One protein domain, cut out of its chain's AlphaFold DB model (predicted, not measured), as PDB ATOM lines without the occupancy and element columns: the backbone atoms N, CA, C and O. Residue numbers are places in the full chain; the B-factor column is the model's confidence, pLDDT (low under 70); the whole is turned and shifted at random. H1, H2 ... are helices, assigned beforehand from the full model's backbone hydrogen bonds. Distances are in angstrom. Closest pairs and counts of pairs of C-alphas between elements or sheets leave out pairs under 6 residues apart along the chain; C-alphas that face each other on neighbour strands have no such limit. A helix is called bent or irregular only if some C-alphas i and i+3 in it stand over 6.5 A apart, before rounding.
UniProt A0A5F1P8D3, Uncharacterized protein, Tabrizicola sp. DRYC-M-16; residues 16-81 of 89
ATOM      1  N   ARG A  16     -20.078 -32.155 -30.527       62.78
ATOM      2  CA  ARG A  16     -21.457 -31.835 -30.130       62.78
ATOM      3  C   ARG A  16     -21.541 -31.126 -28.779       62.78
ATOM      4  O   ARG A  16     -22.347 -30.216 -28.637       62.78
ATOM      5  N   ILE A  17     -20.710 -31.520 -27.815       60.91
ATOM      6  CA  ILE A  17     -20.646 -30.865 -26.503       60.91
ATOM      7  C   ILE A  17     -19.966 -29.494 -26.632       60.91
ATOM      8  O   ILE A  17     -20.502 -28.506 -26.141       60.91
ATOM      9  N   LEU A  18     -18.862 -29.403 -27.386       57.94
ATOM     10  CA  LEU A  18     -18.165 -28.134 -27.643       57.94
ATOM     11  C   LEU A  18     -19.042 -27.106 -28.381       57.94
ATOM     12  O   LEU A  18     -19.039 -25.934 -28.016       57.94
ATOM     13  N   TYR A  19     -19.823 -27.528 -29.381       55.31
ATOM     14  CA  TYR A  19     -20.760 -26.661 -30.114       55.31
ATOM     15  C   TYR A  19     -22.120 -26.489 -29.419       55.31
ATOM     16  O   TYR A  19     -22.886 -25.611 -29.808       55.31
ATOM     17  N   GLY A  20     -22.431 -27.298 -28.402       55.62
ATOM     18  CA  GLY A  20     -23.644 -27.168 -27.588       55.62
ATOM     19  C   GLY A  20     -23.541 -26.075 -26.521       55.62
ATOM     20  O   GLY A  20     -24.558 -25.523 -26.110       55.62
ATOM     21  N   THR A  21     -22.322 -25.717 -26.106       57.84
ATOM     22  CA  THR A  21     -22.048 -24.602 -25.189       57.84
ATOM     23  C   THR A  21     -21.490 -23.403 -25.968       57.84
ATOM     24  O   THR A  21     -20.275 -23.336 -26.183       57.84
ATOM     25  N   PRO A  22     -22.336 -22.446 -26.405       58.00
ATOM     26  CA  PRO A  22     -21.942 -21.382 -27.333       58.00
ATOM     27  C   PRO A  22     -20.808 -20.483 -26.821       58.00
ATOM     28  O   PRO A  22     -20.081 -19.921 -27.635       58.00
ATOM     29  N   LEU A  23     -20.599 -20.376 -25.502       63.81
ATOM     30  CA  LEU A  23     -19.450 -19.653 -24.947       63.81
ATOM     31  C   LEU A  23     -18.137 -20.438 -25.074       63.81
ATOM     32  O   LEU A  23     -17.179 -19.931 -25.651       63.81
ATOM     33  N   ILE A  24     -18.079 -21.674 -24.567       65.19
ATOM     34  CA  ILE A  24     -16.822 -22.441 -24.517       65.19
ATOM     35  C   ILE A  24     -16.358 -22.819 -25.929       65.19
ATOM     36  O   ILE A  24     -15.175 -22.697 -26.236       65.19
ATOM     37  N   GLY A  25     -17.283 -23.196 -26.818       61.91
ATOM     38  CA  GLY A  25     -16.960 -23.507 -28.213       61.91
ATOM     39  C   GLY A  25     -16.439 -22.303 -29.001       61.91
ATOM     40  O   GLY A  25     -15.570 -22.459 -29.859       61.91
ATOM     41  N   ARG A  26     -16.924 -21.093 -28.692       67.62
ATOM     42  CA  ARG A  26     -16.453 -19.856 -29.324       67.62
ATOM     43  C   ARG A  26     -15.067 -19.460 -28.824       67.62
ATOM     44  O   ARG A  26     -14.197 -19.212 -29.651       67.62
ATOM     45  N   ILE A  27     -14.842 -19.494 -27.510       72.31
ATOM     46  CA  ILE A  27     -13.525 -19.211 -26.918       72.31
ATOM     47  C   ILE A  27     -12.491 -20.222 -27.431       72.31
ATOM     48  O   ILE A  27     -11.407 -19.834 -27.852       72.31
ATOM     49  N   ALA A  28     -12.837 -21.512 -27.489       69.31
ATOM     50  CA  ALA A  28     -11.950 -22.542 -28.028       69.31
ATOM     51  C   ALA A  28     -11.593 -22.292 -29.503       69.31
ATOM     52  O   ALA A  28     -10.444 -22.479 -29.901       69.31
ATOM     53  N   ARG A  29     -12.557 -21.831 -30.311       71.31
ATOM     54  CA  ARG A  29     -12.316 -21.452 -31.709       71.31
ATOM     55  C   ARG A  29     -11.399 -20.230 -31.814       71.31
ATOM     56  O   ARG A  29     -10.464 -20.261 -32.607       71.31
ATOM     57  N   GLU A  30     -11.631 -19.199 -31.007       75.88
ATOM     58  CA  GLU A  30     -10.823 -17.970 -30.986       75.88
ATOM     59  C   GLU A  30      -9.382 -18.235 -30.517       75.88
ATOM     60  O   GLU A  30      -8.443 -17.718 -31.119       75.88
ATOM     61  N   VAL A  31      -9.184 -19.105 -29.522       77.00
ATOM     62  CA  VAL A  31      -7.849 -19.547 -29.074       77.00
ATOM     63  C   VAL A  31      -7.171 -20.452 -30.110       77.00
ATOM     64  O   VAL A  31      -5.961 -20.381 -30.288       77.00
ATOM     65  N   SER A  32      -7.924 -21.289 -30.834       75.38
ATOM     66  CA  SER A  32      -7.351 -22.128 -31.902       75.38
ATOM     67  C   SER A  32      -6.871 -21.331 -33.117       75.38
ATOM     68  O   SER A  32      -6.063 -21.833 -33.896       75.38
ATOM     69  N   GLN A  33      -7.389 -20.114 -33.296       81.50
ATOM     70  CA  GLN A  33      -7.072 -19.265 -34.437       81.50
ATOM     71  C   GLN A  33      -5.745 -18.517 -34.247       81.50
ATOM     72  O   GLN A  33      -5.015 -18.348 -35.220       81.50
ATOM     73  N   ASP A  34      -5.425 -18.096 -33.019       80.50
ATOM     74  CA  ASP A  34      -4.162 -17.433 -32.689       80.50
ATOM     75  C   ASP A  34      -3.720 -17.791 -31.264       80.50
ATOM     76  O   ASP A  34      -4.484 -17.661 -30.305       80.50
ATOM     77  N   VAL A  35      -2.454 -18.190 -31.117       81.81
ATOM     78  CA  VAL A  35      -1.843 -18.461 -29.812       81.81
ATOM     79  C   VAL A  35      -1.838 -17.217 -28.925       81.81
ATOM     80  O   VAL A  35      -2.002 -17.344 -27.717       81.81
ATOM     81  N   ASN A  36      -1.740 -16.009 -29.490       86.50
ATOM     82  CA  ASN A  36      -1.771 -14.770 -28.712       86.50
ATOM     83  C   ASN A  36      -3.090 -14.589 -27.948       86.50
ATOM     84  O   ASN A  36      -3.094 -14.065 -26.832       86.50
ATOM     85  N   ASN A  37      -4.200 -15.101 -28.489       86.94
ATOM     86  CA  ASN A  37      -5.507 -15.031 -27.837       86.94
ATOM     87  C   ASN A  37      -5.539 -15.781 -26.501       86.94
ATOM     88  O   ASN A  37      -6.312 -15.401 -25.622       86.94
ATOM     89  N   VAL A  38      -4.679 -16.789 -26.300       87.88
ATOM     90  CA  VAL A  38      -4.586 -17.483 -25.007       87.88
ATOM     91  C   VAL A  38      -4.087 -16.553 -23.904       87.88
ATOM     92  O   VAL A  38      -4.601 -16.597 -22.787       87.88
ATOM     93  N   PHE A  39      -3.134 -15.669 -24.217       87.81
ATOM     94  CA  PHE A  39      -2.583 -14.722 -23.250       87.81
ATOM     95  C   PHE A  39      -3.610 -13.646 -22.900       87.81
ATOM     96  O   PHE A  39      -3.786 -13.333 -21.724       87.81
ATOM     97  N   TYR A  40      -4.354 -13.140 -23.889       89.25
ATOM     98  CA  TYR A  40      -5.450 -12.201 -23.638       89.25
ATOM     99  C   TYR A  40      -6.558 -12.821 -22.782       89.25
ATOM    100  O   TYR A  40      -7.008 -12.198 -21.821       89.25
ATOM    101  N   LEU A  41      -6.960 -14.062 -23.076       89.38
ATOM    102  CA  LEU A  41      -7.955 -14.780 -22.279       89.38
ATOM    103  C   LEU A  41      -7.490 -14.945 -20.827       89.38
ATOM    104  O   LEU A  41      -8.263 -14.706 -19.902       89.38
ATOM    105  N   LEU A  42      -6.225 -15.314 -20.627       90.56
ATOM    106  CA  LEU A  42      -5.640 -15.485 -19.301       90.56
ATOM    107  C   LEU A  42      -5.651 -14.171 -18.504       90.56
ATOM    108  O   LEU A  42      -6.051 -14.169 -17.343       90.56
ATOM    109  N   VAL A  43      -5.319 -13.041 -19.137       95.06
ATOM    110  CA  VAL A  43      -5.413 -11.708 -18.511       95.06
ATOM    111  C   VAL A  43      -6.853 -11.372 -18.115       95.06
ATOM    112  O   VAL A  43      -7.083 -10.879 -17.009       95.06
ATOM    113  N   VAL A  44      -7.836 -11.664 -18.974       93.56
ATOM    114  CA  VAL A  44      -9.259 -11.437 -18.666       93.56
ATOM    115  C   VAL A  44      -9.701 -12.277 -17.466       93.56
ATOM    116  O   VAL A  44     -10.340 -11.748 -16.560       93.56
ATOM    117  N   VAL A  45      -9.331 -13.559 -17.422       92.81
ATOM    118  CA  VAL A  45      -9.668 -14.458 -16.305       92.81
ATOM    119  C   VAL A  45      -9.068 -13.958 -14.991       92.81
ATOM    120  O   VAL A  45      -9.793 -13.847 -14.007       92.81
ATOM    121  N   ILE A  46      -7.787 -13.575 -14.984       94.75
ATOM    122  CA  ILE A  46      -7.130 -13.020 -13.788       94.75
ATOM    123  C   ILE A  46      -7.819 -11.728 -13.342       94.75
ATOM    124  O   ILE A  46      -8.052 -11.521 -12.153       94.75
ATOM    125  N   THR A  47      -8.183 -10.862 -14.288       96.56
ATOM    126  CA  THR A  47      -8.886  -9.613 -13.972       96.56
ATOM    127  C   THR A  47     -10.233  -9.899 -13.303       96.56
ATOM    128  O   THR A  47     -10.553  -9.291 -12.284       96.56
ATOM    129  N   LEU A  48     -11.010 -10.852 -13.828       95.19
ATOM    130  CA  LEU A  48     -12.278 -11.271 -13.223       95.19
ATOM    131  C   LEU A  48     -12.085 -11.872 -11.831       95.19
ATOM    132  O   LEU A  48     -12.895 -11.613 -10.945       95.19
ATOM    133  N   GLU A  49     -11.016 -12.634 -11.619       94.06
ATOM    134  CA  GLU A  49     -10.693 -13.211 -10.316       94.06
ATOM    135  C   GLU A  49     -10.362 -12.130  -9.279       94.06
ATOM    136  O   GLU A  49     -10.876 -12.171  -8.162       94.06
ATOM    137  N   ILE A  50      -9.596 -11.103  -9.663       96.06
ATOM    138  CA  ILE A  50      -9.321  -9.948  -8.798       96.06
ATOM    139  C   ILE A  50     -10.620  -9.204  -8.467       96.06
ATOM    140  O   ILE A  50     -10.867  -8.890  -7.305       96.06
ATOM    141  N   LEU A  51     -11.482  -8.948  -9.458       97.12
ATOM    142  CA  LEU A  51     -12.773  -8.286  -9.232       97.12
ATOM    143  C   LEU A  51     -13.692  -9.108  -8.317       97.12
ATOM    144  O   LEU A  51     -14.345  -8.558  -7.429       97.12
ATOM    145  N   ALA A  52     -13.712 -10.428  -8.494       95.12
ATOM    146  CA  ALA A  52     -14.443 -11.340  -7.628       95.12
ATOM    147  C   ALA A  52     -13.895 -11.287  -6.196       95.12
ATOM    148  O   ALA A  52     -14.673 -11.162  -5.249       95.12
ATOM    149  N   PHE A  53     -12.570 -11.327  -6.027       96.50
ATOM    150  CA  PHE A  53     -11.924 -11.206  -4.720       96.50
ATOM    151  C   PHE A  53     -12.258  -9.871  -4.044       96.50
ATOM    152  O   PHE A  53     -12.545  -9.844  -2.854       96.50
ATOM    153  N   LEU A  54     -12.303  -8.767  -4.792       96.44
ATOM    154  CA  LEU A  54     -12.731  -7.473  -4.250       96.44
ATOM    155  C   LEU A  54     -14.213  -7.463  -3.836       96.44
ATOM    156  O   LEU A  54     -14.582  -6.734  -2.921       96.44
ATOM    157  N   THR A  55     -15.057  -8.273  -4.484       96.12
ATOM    158  CA  THR A  55     -16.507  -8.325  -4.229       96.12
ATOM    159  C   THR A  55     -16.873  -9.242  -3.057       96.12
ATOM    160  O   THR A  55     -17.733  -8.898  -2.251       96.12
ATOM    161  N   TRP A  56     -16.233 -10.411  -2.951       95.06
ATOM    162  CA  TRP A  56     -16.581 -11.455  -1.971       95.06
ATOM    163  C   TRP A  56     -15.456 -11.799  -0.990       95.06
ATOM    164  O   TRP A  56     -15.662 -12.574  -0.054       95.06
ATOM    165  N   GLY A  57     -14.267 -11.234  -1.174       94.44
ATOM    166  CA  GLY A  57     -13.114 -11.471  -0.319       94.44
ATOM    167  C   GLY A  57     -12.417 -12.818  -0.577       94.44
ATOM    168  O   GLY A  57     -12.475 -13.369  -1.681       94.44
ATOM    169  N   PRO A  58     -11.751 -13.385   0.449       92.94
ATOM    170  CA  PRO A  58     -10.875 -14.554   0.310       92.94
ATOM    171  C   PRO A  58     -11.550 -15.842  -0.169       92.94
ATOM    172  O   PRO A  58     -10.862 -16.723  -0.681       92.94
ATOM    173  N   VAL A  59     -12.877 -15.957  -0.031       96.00
ATOM    174  CA  VAL A  59     -13.642 -17.147  -0.448       96.00
ATOM    175  C   VAL A  59     -13.427 -17.489  -1.924       96.00
ATOM    176  O   VAL A  59     -13.461 -18.657  -2.304       96.00
ATOM    177  N   VAL A  60     -13.142 -16.479  -2.750       95.75
ATOM    178  CA  VAL A  60     -12.893 -16.647  -4.182       95.75
ATOM    179  C   VAL A  60     -11.693 -17.548  -4.429       95.75
ATOM    180  O   VAL A  60     -11.813 -18.483  -5.209       95.75
ATOM    181  N   PHE A  61     -10.591 -17.373  -3.698       92.31
ATOM    182  CA  PHE A  61      -9.423 -18.243  -3.847       92.31
ATOM    183  C   PHE A  61      -9.710 -19.681  -3.421       92.31
ATOM    184  O   PHE A  61      -9.199 -20.617  -4.035       92.31
ATOM    185  N   THR A  62     -10.555 -19.881  -2.406       95.38
ATOM    186  CA  THR A  62     -10.992 -21.225  -2.007       95.38
ATOM    187  C   THR A  62     -11.796 -21.894  -3.122       95.38
ATOM    188  O   THR A  62     -11.567 -23.064  -3.420       95.38
ATOM    189  N   LEU A  63     -12.696 -21.155  -3.779       95.38
ATOM    190  CA  LEU A  63     -13.465 -21.660  -4.919       95.38
ATOM    191  C   LEU A  63     -12.585 -21.889  -6.156       95.38
ATOM    192  O   LEU A  63     -12.719 -22.932  -6.795       95.38
ATOM    193  N   THR A  64     -11.647 -20.986  -6.463       94.06
ATOM    194  CA  THR A  64     -10.672 -21.181  -7.547       94.06
ATOM    195  C   THR A  64      -9.860 -22.449  -7.308       94.06
ATOM    196  O   THR A  64      -9.747 -23.286  -8.202       94.06
ATOM    197  N   ALA A  65      -9.343 -22.645  -6.090       93.62
ATOM    198  CA  ALA A  65      -8.619 -23.858  -5.726       93.62
ATOM    199  C   ALA A  65      -9.498 -25.111  -5.884       93.62
ATOM    200  O   ALA A  65      -9.049 -26.105  -6.455       93.62
ATOM    201  N   LEU A  66     -10.763 -25.052  -5.451       96.56
ATOM    202  CA  LEU A  66     -11.712 -26.161  -5.572       96.56
ATOM    203  C   LEU A  66     -11.970 -26.562  -7.031       96.56
ATOM    204  O   LEU A  66     -12.117 -27.748  -7.314       96.56
ATOM    205  N   VAL A  67     -11.995 -25.599  -7.957       94.44
ATOM    206  CA  VAL A  67     -12.121 -25.850  -9.403       94.44
ATOM    207  C   VAL A  67     -10.799 -26.324 -10.014       94.44
ATOM    208  O   VAL A  67     -10.801 -27.192 -10.889       94.44
ATOM    209  N   LEU A  68      -9.660 -25.806  -9.549       94.44
ATOM    210  CA  LEU A  68      -8.339 -26.211 -10.033       94.44
ATOM    211  C   LEU A  68      -8.018 -27.672  -9.716       94.44
ATOM    212  O   LEU A  68      -7.384 -28.324 -10.537       94.44
ATOM    213  N   VAL A  69      -8.472 -28.214  -8.582       95.75
ATOM    214  CA  VAL A  69      -8.236 -29.623  -8.209       95.75
ATOM    215  C   VAL A  69      -8.709 -30.608  -9.293       95.75
ATOM    216  O   VAL A  69      -7.870 -31.336  -9.832       95.75
ATOM    217  N   PRO A  70     -10.003 -30.659  -9.674       94.88
ATOM    218  CA  PRO A  70     -10.455 -31.555 -10.734       94.88
ATOM    219  C   PRO A  70      -9.836 -31.204 -12.093       94.88
ATOM    220  O   PRO A  70      -9.632 -32.098 -12.912       94.88
ATOM    221  N   LEU A  71      -9.491 -29.935 -12.336       94.88
ATOM    222  CA  LEU A  71      -8.852 -29.497 -13.577       94.88
ATOM    223  C   LEU A  71      -7.418 -30.034 -13.709       94.88
ATOM    224  O   LEU A  71      -7.044 -30.531 -14.769       94.88
ATOM    225  N   MET A  72      -6.645 -30.015 -12.621       93.56
ATOM    226  CA  MET A  72      -5.327 -30.643 -12.539       93.56
ATOM    227  C   MET A  72      -5.427 -32.158 -12.710       93.56
ATOM    228  O   MET A  72      -4.655 -32.727 -13.477       93.56
ATOM    229  N   PHE A  73      -6.400 -32.817 -12.071       94.38
ATOM    230  CA  PHE A  73      -6.645 -34.247 -12.293       94.38
ATOM    231  C   PHE A  73      -6.950 -34.554 -13.759       94.38
ATOM    232  O   PHE A  73      -6.361 -35.471 -14.327       94.38
ATOM    233  N   LEU A  74      -7.826 -33.773 -14.394       93.00
ATOM    234  CA  LEU A  74      -8.138 -33.932 -15.810       93.00
ATOM    235  C   LEU A  74      -6.897 -33.718 -16.684       93.00
ATOM    236  O   LEU A  74      -6.679 -34.484 -17.619       93.00
ATOM    237  N   PHE A  75      -6.067 -32.724 -16.363       91.44
ATOM    238  CA  PHE A  75      -4.796 -32.482 -17.042       91.44
ATOM    239  C   PHE A  75      -3.840 -33.677 -16.902       91.44
ATOM    240  O   PHE A  75      -3.280 -34.135 -17.898       91.44
ATOM    241  N   PHE A  76      -3.715 -34.244 -15.698       91.12
ATOM    242  CA  PHE A  76      -2.920 -35.448 -15.447       91.12
ATOM    243  C   PHE A  76      -3.431 -36.665 -16.213       91.12
ATOM    244  O   PHE A  76      -2.637 -37.410 -16.786       91.12
ATOM    245  N   ILE A  77      -4.747 -36.861 -16.252       90.19
ATOM    246  CA  ILE A  77      -5.371 -37.924 -17.039       90.19
ATOM    247  C   ILE A  77      -5.082 -37.699 -18.522       90.19
ATOM    248  O   ILE A  77      -4.689 -38.637 -19.207       90.19
ATOM    249  N   ALA A  78      -5.222 -36.468 -19.014       89.44
ATOM    250  CA  ALA A  78      -4.988 -36.130 -20.412       89.44
ATOM    251  C   ALA A  78      -3.538 -36.388 -20.845       89.44
ATOM    252  O   ALA A  78      -3.326 -36.910 -21.937       89.44
ATOM    253  N   ILE A  79      -2.552 -36.062 -20.002       88.44
ATOM    254  CA  ILE A  79      -1.137 -36.310 -20.314       88.44
ATOM    255  C   ILE A  79      -0.722 -37.765 -20.091       88.44
ATOM    256  O   ILE A  79       0.079 -38.291 -20.857       88.44
ATOM    257  N   SER A  80      -1.284 -38.434 -19.079       89.56
ATOM    258  CA  SER A  80      -1.029 -39.859 -18.843       89.56
ATOM    259  C   SER A  80      -1.736 -40.751 -19.852       89.56
ATOM    260  O   SER A  80      -1.352 -41.909 -19.966       89.56
ATOM    261  N   TRP A  81      -2.759 -40.258 -20.562       82.00
ATOM    262  CA  TRP A  81      -3.522 -41.038 -21.529       82.00
ATOM    263  C   TRP A  81      -2.608 -41.516 -22.671       82.00
ATOM    264  O   TRP A  81      -2.266 -40.740 -23.567       82.00
TER     265      TRP A  81
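This is residues 16 to 81 of the 89 residues of an uncharacterized protein of Tabrizicola sp. DRYC-M-16 (UniProt A0A5F1P8D3). Two long helices, H4 and H3, make an open V: they meet near the tight turn that joins them and spread away from each other, with nothing filling the gap. At the open end of the V, H2 turns off at a corner from where H3 begins, and the short H1 turns off at another corner from the beginning of H2, with neither of them reaching H4. The printed part has 66 residues with four named helices, in the order H1, H2, H3, H4, and no named strand; the class is all helix. It is loose, with a radius of gyration of the C-alphas of 14.4 A, and it spans 36 by 27 by 24 A.

Begin with the longest helix, H4, residues 59 to 80. It touches H3, residues 36 to 56, and the two form a helical hairpin. Look at the C-alphas of Phe 53 and Val 60, their closest pair, 5.6 A apart. H3 touches H4 with residues 49 to 53 alone, and H4 touches H3 with residues 59 to 61 alone. The two helices run opposite ways at a shallow tilt of 33 degrees, only just short of steep. Go back along H3 to H2, residues 22 to 33: these two only just touch, only at the corner, with 3 pairs of C-alphas within 8 A. Their closest C-alphas are those of Val 31 and Asn 37, 5.2 A apart, and they run opposite ways at a steep tilt of 41 degrees. H1, residues 16 to 20, and H2 also only just touch, only at the corner, with 3 such pairs; the closest C-alphas are those of Leu 18 and Gly 25, 4.8 A apart. H4 is apart from H1 and H2, and H1 is apart from H3. In H1 and H3 every O i to N i+4 pair is within hydrogen-bond range; in H2 it is 7 of 8 and in H4 17 of 18.

Find C-alpha 59 at (-13.642, -17.147, -0.448); from there H4 runs 31.8 A to C-alpha 80 at (-1.029, -39.859, -18.843). H4 is neither bent nor irregular, but only just: C-alphas 67 and 70 are 6.1 A apart. H3 runs 30.7 A from Asn 36 to Trp 56, and H2 16.6 A from Pro 22 to Gln 33. H1 begins with C-alpha 16 at (-21.457, -31.835, -30.130) and covers 5.7 A to Gly 20.

The two farthest C-alphas, those of Thr 55 and Trp 81, are 39.2 A apart. Residues 42 to 48, 54 to 59 and 65 to 81 stand free. The printed part has no cut, and its three links are tight. The mean pLDDT of the printed part is 85.3; look for values under 70 at residues 16 to 26 and residue 28.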